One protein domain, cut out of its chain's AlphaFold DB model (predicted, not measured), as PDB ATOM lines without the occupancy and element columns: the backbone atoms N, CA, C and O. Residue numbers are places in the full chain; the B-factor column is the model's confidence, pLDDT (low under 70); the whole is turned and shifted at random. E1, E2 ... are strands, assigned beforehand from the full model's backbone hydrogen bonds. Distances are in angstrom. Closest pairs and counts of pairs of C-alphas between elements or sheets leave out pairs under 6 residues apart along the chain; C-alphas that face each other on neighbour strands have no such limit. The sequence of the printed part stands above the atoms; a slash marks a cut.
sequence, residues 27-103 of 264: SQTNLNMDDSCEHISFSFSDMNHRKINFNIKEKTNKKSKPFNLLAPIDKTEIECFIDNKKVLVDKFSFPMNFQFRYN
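Overview. This is residues 27 to 103 of the 264 residues of an uncharacterized protein of Anaeromyces robustus (UniProt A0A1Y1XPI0). A single twisted sheet of five antiparallel strands makes a slab, with the strands side by side in the order in which they follow each other in the chain. Two long stretches without named elements join it: a loop, residues 59 to 75, at the end of the sheet where E3 ends and E4 begins, and a tail, residues 88 to 103, that leaves E5 and folds back near its end. The printed part has 77 residues with no named helix and five named strands, E1 to E5, in the sheet order E1 - E2 - E3 - E4 - E5. The class is all strand, though under half of the residues, 35 of 77, are in named elements. The whole is only just compact, close to loose, with a radius of gyration of the C-alphas of 13.8 A and spans of 37 by 31 by 21 A.

Along the chain. E2, the longest strand, is residues 37 to 45 and measures 26.9 A from first to last C-alpha. E3, residues 51 to 58, measures 23.1 A. E1, residues 27 to 34, measures 21.8 A and begins at C-alpha 27 at (195.594, 171.456, 175.395). E4, residues 76 to 82, measures 19.7 A and begins at C-alpha 76 at (184.651, 156.149, 186.324). E5, residues 85 to 87, measures 6.4 A and ends at C-alpha 87 at (199.574, 159.639, 190.195).

Arrangement. The five strands form a meander, each strand the antiparallel neighbour of the one before. E2 and E3 are a hairpin at 169 degrees between directions; C-alphas 43 and 53 face each other at 4.3 A, and N 40 and O 56 are within hydrogen-bond range at 2.9 A. E1 and E2 are a hairpin at 176 degrees, with N 30 and O 41 within range at 2.8 A. E3 and E4 are a hairpin at 171 degrees, with N 55 and O 79 within range at 2.9 A. E4 and E5 are a hairpin at 133 degrees, with N 87 and O 80 within range at 2.8 A. E1 and E5 are the edge strands, and they are apart. From edge to edge the strands' lines turn by 63 degrees.

Size, cuts and confidence. The two C-alphas farthest apart are those of Asp 35 and Asn 48, at 38.6 A. The printed part has no cut. The link E3 to E4, with 17 residues, is long; the links E1 to E2, E2 to E3 and E4 to E5 are tight. The mean pLDDT of the printed part is 73.0, and residues 33 to 37, 60 to 75 and 92 to 103 of the model are under 70.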
ATOM      1  N   SER A  27     195.199 171.985 176.698       87.25
ATOM      2  CA  SER A  27     195.594 171.456 175.395       87.25
ATOM      3  C   SER A  27     195.262 169.969 175.285       87.25
ATOM      4  O   SER A  27     194.957 169.305 176.277       87.25
ATOM      5  N   GLN A  28     195.350 169.427 174.066       85.00
ATOM      6  CA  GLN A  28     195.102 168.005 173.780       85.00
ATOM      7  C   GLN A  28     193.729 167.522 174.273       85.00
ATOM      8  O   GLN A  28     193.587 166.387 174.724       85.00
ATOM      9  N   THR A  29     192.731 168.403 174.199       85.25
ATOM     10  CA  THR A  29     191.365 168.098 174.605       85.25
ATOM     11  C   THR A  29     190.740 167.134 173.607       85.25
ATOM     12  O   THR A  29     190.644 167.427 172.416       85.25
ATOM     13  N   ASN A  30     190.297 165.983 174.090       82.88
ATOM     14  CA  ASN A  30     189.497 165.043 173.326       82.88
ATOM     15  C   ASN A  30     188.284 164.637 174.162       82.88
ATOM     16  O   ASN A  30     188.433 164.202 175.302       82.88
ATOM     17  N   LEU A  31     187.105 164.794 173.565       78.94
ATOM     18  CA  LEU A  31     185.834 164.301 174.072       78.94
ATOM     19  C   LEU A  31     185.281 163.346 173.015       78.94
ATOM     20  O   LEU A  31     184.819 163.785 171.965       78.94
ATOM     21  N   ASN A  32     185.368 162.046 173.281       77.88
ATOM     22  CA  ASN A  32     184.807 161.012 172.420       77.88
ATOM     23  C   ASN A  32     183.664 160.319 173.158       77.88
ATOM     24  O   ASN A  32     183.838 159.860 174.287       77.88
ATOM     25  N   MET A  33     182.519 160.200 172.494       67.50
ATOM     26  CA  MET A  33     181.390 159.406 172.965       67.50
ATOM     27  C   MET A  33     181.239 158.210 172.031       67.50
ATOM     28  O   MET A  33     181.056 158.392 170.828       67.50
ATOM     29  N   ASP A  34     181.351 156.999 172.571       69.69
ATOM     30  CA  ASP A  34     180.894 155.787 171.891       69.69
ATOM     31  C   ASP A  34     179.579 155.298 172.520       69.69
ATOM     32  O   ASP A  34     179.166 155.794 173.571       69.69
ATOM     33  N   ASP A  35     178.908 154.329 171.889       60.78
ATOM     34  CA  ASP A  35     177.592 153.807 172.301       60.78
ATOM     35  C   ASP A  35     177.541 153.253 173.751       60.78
ATOM     36  O   ASP A  35     176.480 152.828 174.221       60.78
ATOM     37  N   SER A  36     178.667 153.226 174.481       60.47
ATOM     38  CA  SER A  36     178.761 152.684 175.842       60.47
ATOM     39  C   SER A  36     179.772 153.352 176.791       60.47
ATOM     40  O   SER A  36     179.853 152.956 177.960       60.47
ATOM     41  N   CYS A  37     180.582 154.302 176.326       65.81
ATOM     42  CA  CYS A  37     181.666 154.912 177.090       65.81
ATOM     43  C   CYS A  37     181.913 156.364 176.659       65.81
ATOM     44  O   CYS A  37     182.099 156.659 175.478       65.81
ATOM     45  N   GLU A  38     182.014 157.258 177.643       72.56
ATOM     46  CA  GLU A  38     182.536 158.610 177.436       72.56
ATOM     47  C   GLU A  38     184.033 158.608 177.764       72.56
ATOM     48  O   GLU A  38     184.465 158.113 178.812       72.56
ATOM     49  N   HIS A  39     184.842 159.125 176.842       81.94
ATOM     50  CA  HIS A  39     186.275 159.289 177.020       81.94
ATOM     51  C   HIS A  39     186.631 160.767 176.951       81.94
ATOM     52  O   HIS A  39     186.401 161.428 175.937       81.94
ATOM     53  N   ILE A  40     187.215 161.263 178.038       84.94
ATOM     54  CA  ILE A  40     187.668 162.642 178.164       84.94
ATOM     55  C   ILE A  40     189.161 162.612 178.421       84.94
ATOM     56  O   ILE A  40     189.624 161.977 179.367       84.94
ATOM     57  N   SER A  41     189.923 163.326 177.607       88.06
ATOM     58  CA  SER A  41     191.331 163.577 177.891       88.06
ATOM     59  C   SER A  41     191.670 165.034 177.663       88.06
ATOM     60  O   SER A  41     191.074 165.692 176.814       88.06
ATOM     61  N   PHE A  42     192.576 165.551 178.481       90.44
ATOM     62  CA  PHE A  42     193.066 166.920 178.392       90.44
ATOM     63  C   PHE A  42     194.401 167.037 179.123       90.44
ATOM     64  O   PHE A  42     194.748 166.205 179.968       90.44
ATOM     65  N   SER A  43     195.165 168.071 178.789       90.81
ATOM     66  CA  SER A  43     196.478 168.333 179.368       90.81
ATOM     67  C   SER A  43     196.676 169.809 179.671       90.81
ATOM     68  O   SER A  43     196.207 170.667 178.934       90.81
ATOM     69  N   PHE A  44     197.415 170.119 180.730       91.88
ATOM     70  CA  PHE A  44     197.800 171.489 181.081       91.88
ATOM     71  C   PHE A  44     199.144 171.496 181.816       91.88
ATOM     72  O   PHE A  44     199.668 170.434 182.164       91.88
ATOM     73  N   SER A  45     199.716 172.679 182.044       90.69
ATOM     74  CA  SER A  45     200.936 172.827 182.846       90.69
ATOM     75  C   SER A  45     200.605 173.388 184.219       90.69
ATOM     76  O   SER A  45     199.822 174.327 184.337       90.69
ATOM     77  N   ASP A  46     201.190 172.819 185.269       87.56
ATOM     78  CA  ASP A  46     201.040 173.386 186.608       87.56
ATOM     79  C   ASP A  46     201.975 174.582 186.854       87.56
ATOM     80  O   ASP A  46     202.748 174.992 185.990       87.56
ATOM     81  N   MET A  47     201.936 175.134 188.069       85.75
ATOM     82  CA  MET A  47     202.768 176.280 188.472       85.75
ATOM     83  C   MET A  47     204.276 176.007 188.441       85.75
ATOM     84  O   MET A  47     205.062 176.946 188.504       85.75
ATOM     85  N   ASN A  48     204.686 174.738 188.392       89.00
ATOM     86  CA  ASN A  48     206.083 174.333 188.263       89.00
ATOM     87  C   ASN A  48     206.417 173.945 186.813       89.00
ATOM     88  O   ASN A  48     207.452 173.325 186.576       89.00
ATOM     89  N   HIS A  49     205.538 174.274 185.860       89.69
ATOM     90  CA  HIS A  49     205.644 173.934 184.442       89.69
ATOM     91  C   HIS A  49     205.724 172.425 184.166       89.69
ATOM     92  O   HIS A  49     206.250 172.006 183.136       89.69
ATOM     93  N   ARG A  50     205.196 171.596 185.074       91.75
ATOM     94  CA  ARG A  50     205.097 170.147 184.865       91.75
ATOM     95  C   ARG A  50     203.885 169.849 184.011       91.75
ATOM     96  O   ARG A  50     202.817 170.422 184.237       91.75
ATOM     97  N   LYS A  51     204.022 168.910 183.077       92.94
ATOM     98  CA  LYS A  51     202.904 168.526 182.216       92.94
ATOM     99  C   LYS A  51     201.972 167.595 182.981       92.94
ATOM    100  O   LYS A  51     202.366 166.491 183.363       92.94
ATOM    101  N   ILE A  52     200.730 168.024 183.150       92.12
ATOM    102  CA  ILE A  52     199.654 167.229 183.730       92.12
ATOM    103  C   ILE A  52     198.769 166.723 182.598       92.12
ATOM    104  O   ILE A  52     198.323 167.508 181.769       92.12
ATOM    105  N   ASN A  53     198.520 165.415 182.567       92.38
ATOM    106  CA  ASN A  53     197.631 164.782 181.595       92.38
ATOM    107  C   ASN A  53     196.556 164.006 182.353       92.38
ATOM    108  O   ASN A  53     196.876 163.212 183.243       92.38
ATOM    109  N   PHE A  54     195.301 164.208 181.972       89.12
ATOM    110  CA  PHE A  54     194.165 163.452 182.475       89.12
ATOM    111  C   PHE A  54     193.585 162.584 181.369       89.12
ATOM    112  O   PHE A  54     193.368 163.066 180.261       89.12
ATOM    113  N   ASN A  55     193.287 161.332 181.710       88.00
ATOM    114  CA  ASN A  55     192.440 160.441 180.926       88.00
ATOM    115  C   ASN A  55     191.317 159.945 181.833       88.00
ATOM    116  O   ASN A  55     191.565 159.351 182.885       88.00
ATOM    117  N   ILE A  56     190.084 160.208 181.435       84.31
ATOM    118  CA  ILE A  56     188.877 159.867 182.173       84.31
ATOM    119  C   ILE A  56     188.054 158.966 181.268       84.31
ATOM    120  O   ILE A  56     187.729 159.335 180.139       84.31
ATOM    121  N   LYS A  57     187.730 157.777 181.767       80.75
ATOM    122  CA  LYS A  57     186.866 156.827 181.081       80.75
ATOM    123  C   LYS A  57     185.647 156.530 181.932       80.75
ATOM    124  O   LYS A  57     185.754 155.984 183.031       80.75
ATOM    125  N   GLU A  58     184.490 156.839 181.383       75.38
ATOM    126  CA  GLU A  58     183.193 156.529 181.954       75.38
ATOM    127  C   GLU A  58     182.669 155.222 181.367       75.38
ATOM    128  O   GLU A  58     182.632 155.055 180.153       75.38
ATOM    129  N   LYS A  59     182.276 154.276 182.226       73.75
ATOM    130  CA  LYS A  59     181.740 152.969 181.811       73.75
ATOM    131  C   LYS A  59     180.278 152.808 182.232       73.75
ATOM    132  O   LYS A  59     179.922 151.809 182.868       73.75
ATOM    133  N   THR A  60     179.428 153.788 181.927       65.25
ATOM    134  CA  THR A  60     177.984 153.715 182.193       65.25
ATOM    135  C   THR A  60     177.164 154.110 180.971       65.25
ATOM    136  O   THR A  60     177.463 155.081 180.293       65.25
ATOM    137  N   ASN A  61     176.069 153.380 180.747       59.94
ATOM    138  CA  ASN A  61     175.081 153.682 179.704       59.94
ATOM    139  C   ASN A  61     173.885 154.475 180.272       59.94
ATOM    140  O   ASN A  61     172.873 154.674 179.601       59.94
ATOM    141  N   LYS A  62     173.933 154.855 181.558       59.16
ATOM    142  CA  LYS A  62     172.889 155.670 182.188       59.16
ATOM    143  C   LYS A  62     173.146 157.133 181.863       59.16
ATOM    144  O   LYS A  62     174.192 157.645 182.240       59.16
ATOM    145  N   LYS A  63     172.152 157.813 181.284       55.47
ATOM    146  CA  LYS A  63     172.178 159.274 181.145       55.47
ATOM    147  C   LYS A  63     172.441 159.914 182.509       55.47
ATOM    148  O   LYS A  63     171.709 159.644 183.471       55.47
ATOM    149  N   SER A  64     173.479 160.742 182.589       51.16
ATOM    150  CA  SER A  64     173.727 161.556 183.772       51.16
ATOM    151  C   SER A  64     172.537 162.500 183.952       51.16
ATOM    152  O   SER A  64     172.090 163.162 183.019       51.16
ATOM    153  N   LYS A  65     171.940 162.506 185.148       48.66
ATOM    154  CA  LYS A  65     170.980 163.557 185.489       48.66
ATOM    155  C   LYS A  65     171.789 164.795 185.859       48.66
ATOM    156  O   LYS A  65     172.723 164.639 186.654       48.66
ATOM    157  N   PRO A  66     171.427 165.991 185.367       45.06
ATOM    158  CA  PRO A  66     171.992 167.235 185.861       45.06
ATOM    159  C   PRO A  66     171.782 167.249 187.371       45.06
ATOM    160  O   PRO A  66     170.652 167.261 187.860       45.06
ATOM    161  N   PHE A  67     172.869 167.116 188.117       44.16
ATOM    162  CA  PHE A  67     172.817 167.140 189.562       44.16
ATOM    163  C   PHE A  67     173.612 168.341 190.058       44.16
ATOM    164  O   PHE A  67     174.731 168.598 189.618       44.16
ATOM    165  N   ASN A  68     173.001 169.061 190.995       43.72
ATOM    166  CA  ASN A  68     173.386 170.384 191.474       43.72
ATOM    167  C   ASN A  68     174.688 170.442 192.279       43.72
ATOM    168  O   ASN A  68     174.960 171.464 192.889       43.72
ATOM    169  N   LEU A  69     175.498 169.379 192.306       40.25
ATOM    170  CA  LEU A  69     176.818 169.392 192.929       40.25
ATOM    171  C   LEU A  69     177.555 168.076 192.742       40.25
ATOM    172  O   LEU A  69     176.969 167.042 193.046       40.25
ATOM    173  N   LEU A  70     178.833 168.124 192.343       43.56
ATOM    174  CA  LEU A  70     179.736 166.962 192.288       43.56
ATOM    175  C   LEU A  70     179.027 165.715 191.739       43.56
ATOM    176  O   LEU A  70     178.609 164.820 192.484       43.56
ATOM    177  N   ALA A  71     178.806 165.707 190.426       39.44
ATOM    178  CA  ALA A  71     178.018 164.653 189.823       39.44
ATOM    179  C   ALA A  71     178.724 163.283 189.976       39.44
ATOM    180  O   ALA A  71     179.901 163.151 189.644       39.44
ATOM    181  N   PRO A  72     178.015 162.261 190.491       41.19
ATOM    182  CA  PRO A  72     178.436 160.870 190.415       41.19
ATOM    183  C   PRO A  72     178.552 160.411 188.988       41.19
ATOM    184  O   PRO A  72     177.605 160.593 188.225       41.19
ATOM    185  N   ILE A  73     179.586 159.630 188.721       46.97
ATOM    186  CA  ILE A  73     179.587 158.765 187.559       46.97
ATOM    187  C   ILE A  73     179.964 157.355 188.012       46.97
ATOM    188  O   ILE A  73     181.039 157.105 188.569       46.97
ATOM    189  N   ASP A  74     179.005 156.445 187.847       52.53
ATOM    190  CA  ASP A  74     179.168 155.020 188.118       52.53
ATOM    191  C   ASP A  74     180.264 154.478 187.189       52.53
ATOM    192  O   ASP A  74     180.246 154.740 185.988       52.53
ATOM    193  N   LYS A  75     181.232 153.737 187.740       66.19
ATOM    194  CA  LYS A  75     182.347 153.137 186.982       66.19
ATOM    195  C   LYS A  75     183.207 154.152 186.198       66.19
ATOM    196  O   LYS A  75     183.514 153.934 185.028       66.19
ATOM    197  N   THR A  76     183.632 155.228 186.864       71.88
ATOM    198  CA  THR A  76     184.651 156.149 186.324       71.88
ATOM    199  C   THR A  76     186.059 155.649 186.631       71.88
ATOM    200  O   THR A  76     186.417 155.444 187.796       71.88
ATOM    201  N   GLU A  77     186.883 155.518 185.602       79.44
ATOM    202  CA  GLU A  77     188.326 155.324 185.718       79.44
ATOM    203  C   GLU A  77     189.022 156.648 185.406       79.44
ATOM    204  O   GLU A  77     188.835 157.205 184.328       79.44
ATOM    205  N   ILE A  78     189.805 157.161 186.359       82.31
ATOM    206  CA  ILE A  78     190.615 158.367 186.173       82.31
ATOM    207  C   ILE A  78     192.081 157.971 186.242       82.31
ATOM    208  O   ILE A  78     192.533 157.367 187.220       82.31
ATOM    209  N   GLU A  79     192.829 158.358 185.220       88.88
ATOM    210  CA  GLU A  79     194.278 158.319 185.211       88.88
ATOM    211  C   GLU A  79     194.817 159.742 185.133       88.88
ATOM    212  O   GLU A  79     194.451 160.515 184.249       88.88
ATOM    213  N   CYS A  80     195.695 160.083 186.073       89.25
ATOM    214  CA  CYS A  80     196.421 161.342 186.082       89.25
ATOM    215  C   CYS A  80     197.911 161.047 185.943       89.25
ATOM    216  O   CYS A  80     198.440 160.165 186.627       89.25
ATOM    217  N   PHE A  81     198.583 161.783 185.066       91.81
ATOM    218  CA  PHE A  81     200.022 161.703 184.867       91.81
ATOM    219  C   PHE A  81     200.649 163.072 185.087       91.81
ATOM    220  O   PHE A  81     200.241 164.035 184.441       91.81
ATOM    221  N   ILE A  82     201.672 163.138 185.938       91.75
ATOM    222  CA  ILE A  82     202.539 164.312 186.100       91.75
ATOM    223  C   ILE A  82     203.903 163.930 185.537       91.75
ATOM    224  O   ILE A  82     204.513 162.977 186.026       91.75
ATOM    225  N   ASP A  83     204.351 164.614 184.484       90.56
ATOM    226  CA  ASP A  83     205.591 164.297 183.757       90.56
ATOM    227  C   ASP A  83     205.695 162.802 183.402       90.56
ATOM    228  O   ASP A  83     206.689 162.126 183.663       90.56
ATOM    229  N   ASN A  84     204.609 162.259 182.836       88.19
ATOM    230  CA  ASN A  84     204.443 160.848 182.455       88.19
ATOM    231  C   ASN A  84     204.460 159.836 183.616       88.19
ATOM    232  O   ASN A  84     204.344 158.632 183.386       88.19
ATOM    233  N   LYS A  85     204.542 160.284 184.873       91.88
ATOM    234  CA  LYS A  85     204.387 159.419 186.045       91.88
ATOM    235  C   LYS A  85     202.925 159.374 186.468       91.88
ATOM    236  O   LYS A  85     202.347 160.408 186.791       91.88
ATOM    237  N   LYS A  86     202.343 158.174 186.523       92.25
ATOM    238  CA  LYS A  86     200.974 157.971 187.017       92.25
ATOM    239  C   LYS A  86     200.873 158.356 188.498       92.25
ATOM    240  O   LYS A  86     201.678 157.901 189.314       92.25
ATOM    241  N   VAL A  87     199.878 159.167 188.838       88.38
ATOM    242  CA  VAL A  87     199.574 159.639 190.195       88.38
ATOM    243  C   VAL A  87     198.161 159.200 190.576       88.38
ATOM    244  O   VAL A  87     197.265 159.135 189.733       88.38
ATOM    245  N   LEU A  88     197.965 158.858 191.852       83.50
ATOM    246  CA  LEU A  88     196.644 158.544 192.390       83.50
ATOM    247  C   LEU A  88     195.845 159.833 192.575       83.50
ATOM    248  O   LEU A  88     196.328 160.777 193.193       83.50
ATOM    249  N   VAL A  89     194.624 159.852 192.048       80.75
ATOM    250  CA  VAL A  89     193.685 160.958 192.249       80.75
ATOM    251  C   VAL A  89     192.893 160.706 193.524       80.75
ATOM    252  O   VAL A  89     192.379 159.601 193.734       80.75
ATOM    253  N   ASP A  90     192.785 161.730 194.366       70.94
ATOM    254  CA  ASP A  90     192.052 161.637 195.622       70.94
ATOM    255  C   ASP A  90     190.569 161.358 195.382       70.94
ATOM    256  O   ASP A  90     189.887 162.004 194.575       70.94
ATOM    257  N   LYS A  91     190.056 160.378 196.126       70.31
ATOM    258  CA  LYS A  91     188.633 160.061 196.143       70.31
ATOM    259  C   LYS A  91     187.917 160.982 197.122       70.31
ATOM    260  O   LYS A  91     188.426 161.295 198.193       70.31
ATOM    261  N   PHE A  92     186.701 161.368 196.765       66.38
ATOM    262  CA  PHE A  92     185.769 162.060 197.634       66.38
ATOM    263  C   PHE A  92     185.562 161.264 198.927       66.38
ATOM    264  O   PHE A  92     185.319 160.053 198.898       66.38
ATOM    265  N   SER A  93     185.650 161.966 200.055       64.31
ATOM    266  CA  SER A  93     185.796 161.375 201.387       64.31
ATOM    267  C   SER A  93     184.605 160.536 201.859       64.31
ATOM    268  O   SER A  93     184.745 159.782 202.818       64.31
ATOM    269  N   PHE A  94     183.441 160.637 201.207       60.44
ATOM    270  CA  PHE A  94     182.232 159.913 201.600       60.44
ATOM    271  C   PHE A  94     181.637 159.124 200.431       60.44
ATOM    272  O   PHE A  94     181.471 159.673 199.338       60.44
ATOM    273  N   PRO A  95     181.249 157.852 200.635       58.19
ATOM    274  CA  PRO A  95     180.509 157.126 199.623       58.19
ATOM    275  C   PRO A  95     179.118 157.747 199.473       58.19
ATOM    276  O   PRO A  95     178.418 158.010 200.449       58.19
ATOM    277  N   MET A  96     178.678 157.933 198.239       58.03
ATOM    278  CA  MET A  96     177.322 158.380 197.935       58.03
ATOM    279  C   MET A  96     176.662 157.294 197.082       58.03
ATOM    280  O   MET A  96     177.226 156.862 196.075       58.03
ATOM    281  N   ASN A  97     175.474 156.833 197.486       58.75
ATOM    282  CA  ASN A  97     174.825 155.630 196.936       58.75
ATOM    283  C   ASN A  97     175.737 154.382 196.980       58.75
ATOM    284  O   ASN A  97     175.792 153.627 196.016       58.75
ATOM    285  N   PHE A  98     176.474 154.185 198.084       59.84
ATOM    286  CA  PHE A  98     177.431 153.080 198.290       59.84
ATOM    287  C   PHE A  98     178.639 153.049 197.337       59.84
ATOM    288  O   PHE A  98     179.311 152.027 197.224       59.84
ATOM    289  N   GLN A  99     178.955 154.166 196.679       56.75
ATOM    290  CA  GLN A  99     180.083 154.263 195.751       56.75
ATOM    291  C   GLN A  99     181.010 155.426 196.115       56.75
ATOM    292  O   GLN A  99     180.541 156.533 196.392       56.75
ATOM    293  N   PHE A 100     182.323 155.175 196.089       58.94
ATOM    294  CA  PHE A 100     183.352 156.214 196.190       58.94
ATOM    295  C   PHE A 100     183.474 156.978 194.870       58.94
ATOM    296  O   PHE A 100     183.323 156.398 193.797       58.94
ATOM    297  N   ARG A 101     183.750 158.280 194.960       67.69
ATOM    298  CA  ARG A 101     183.743 159.224 193.827       67.69
ATOM    299  C   ARG A 101     185.048 160.016 193.795       67.69
ATOM    300  O   ARG A 101     185.847 159.852 194.706       67.69
ATOM    301  N   TYR A 102     185.269 160.858 192.790       68.69
ATOM    302  CA  TYR A 102     186.398 161.801 192.735       68.69
ATOM    303  C   TYR A 102     185.895 163.242 192.889       68.69
ATOM    304  O   TYR A 102     184.721 163.513 192.641       68.69
ATOM    305  N   ASN A 103     186.778 164.173 193.261       62.97
ATOM    306  CA  ASN A 103     186.495 165.616 193.250       62.97
ATOM    307  C   ASN A 103     186.573 166.191 191.819       62.97
ATOM    308  O   ASN A 103     187.351 167.100 191.553       62.97
TER     309      ASN A 103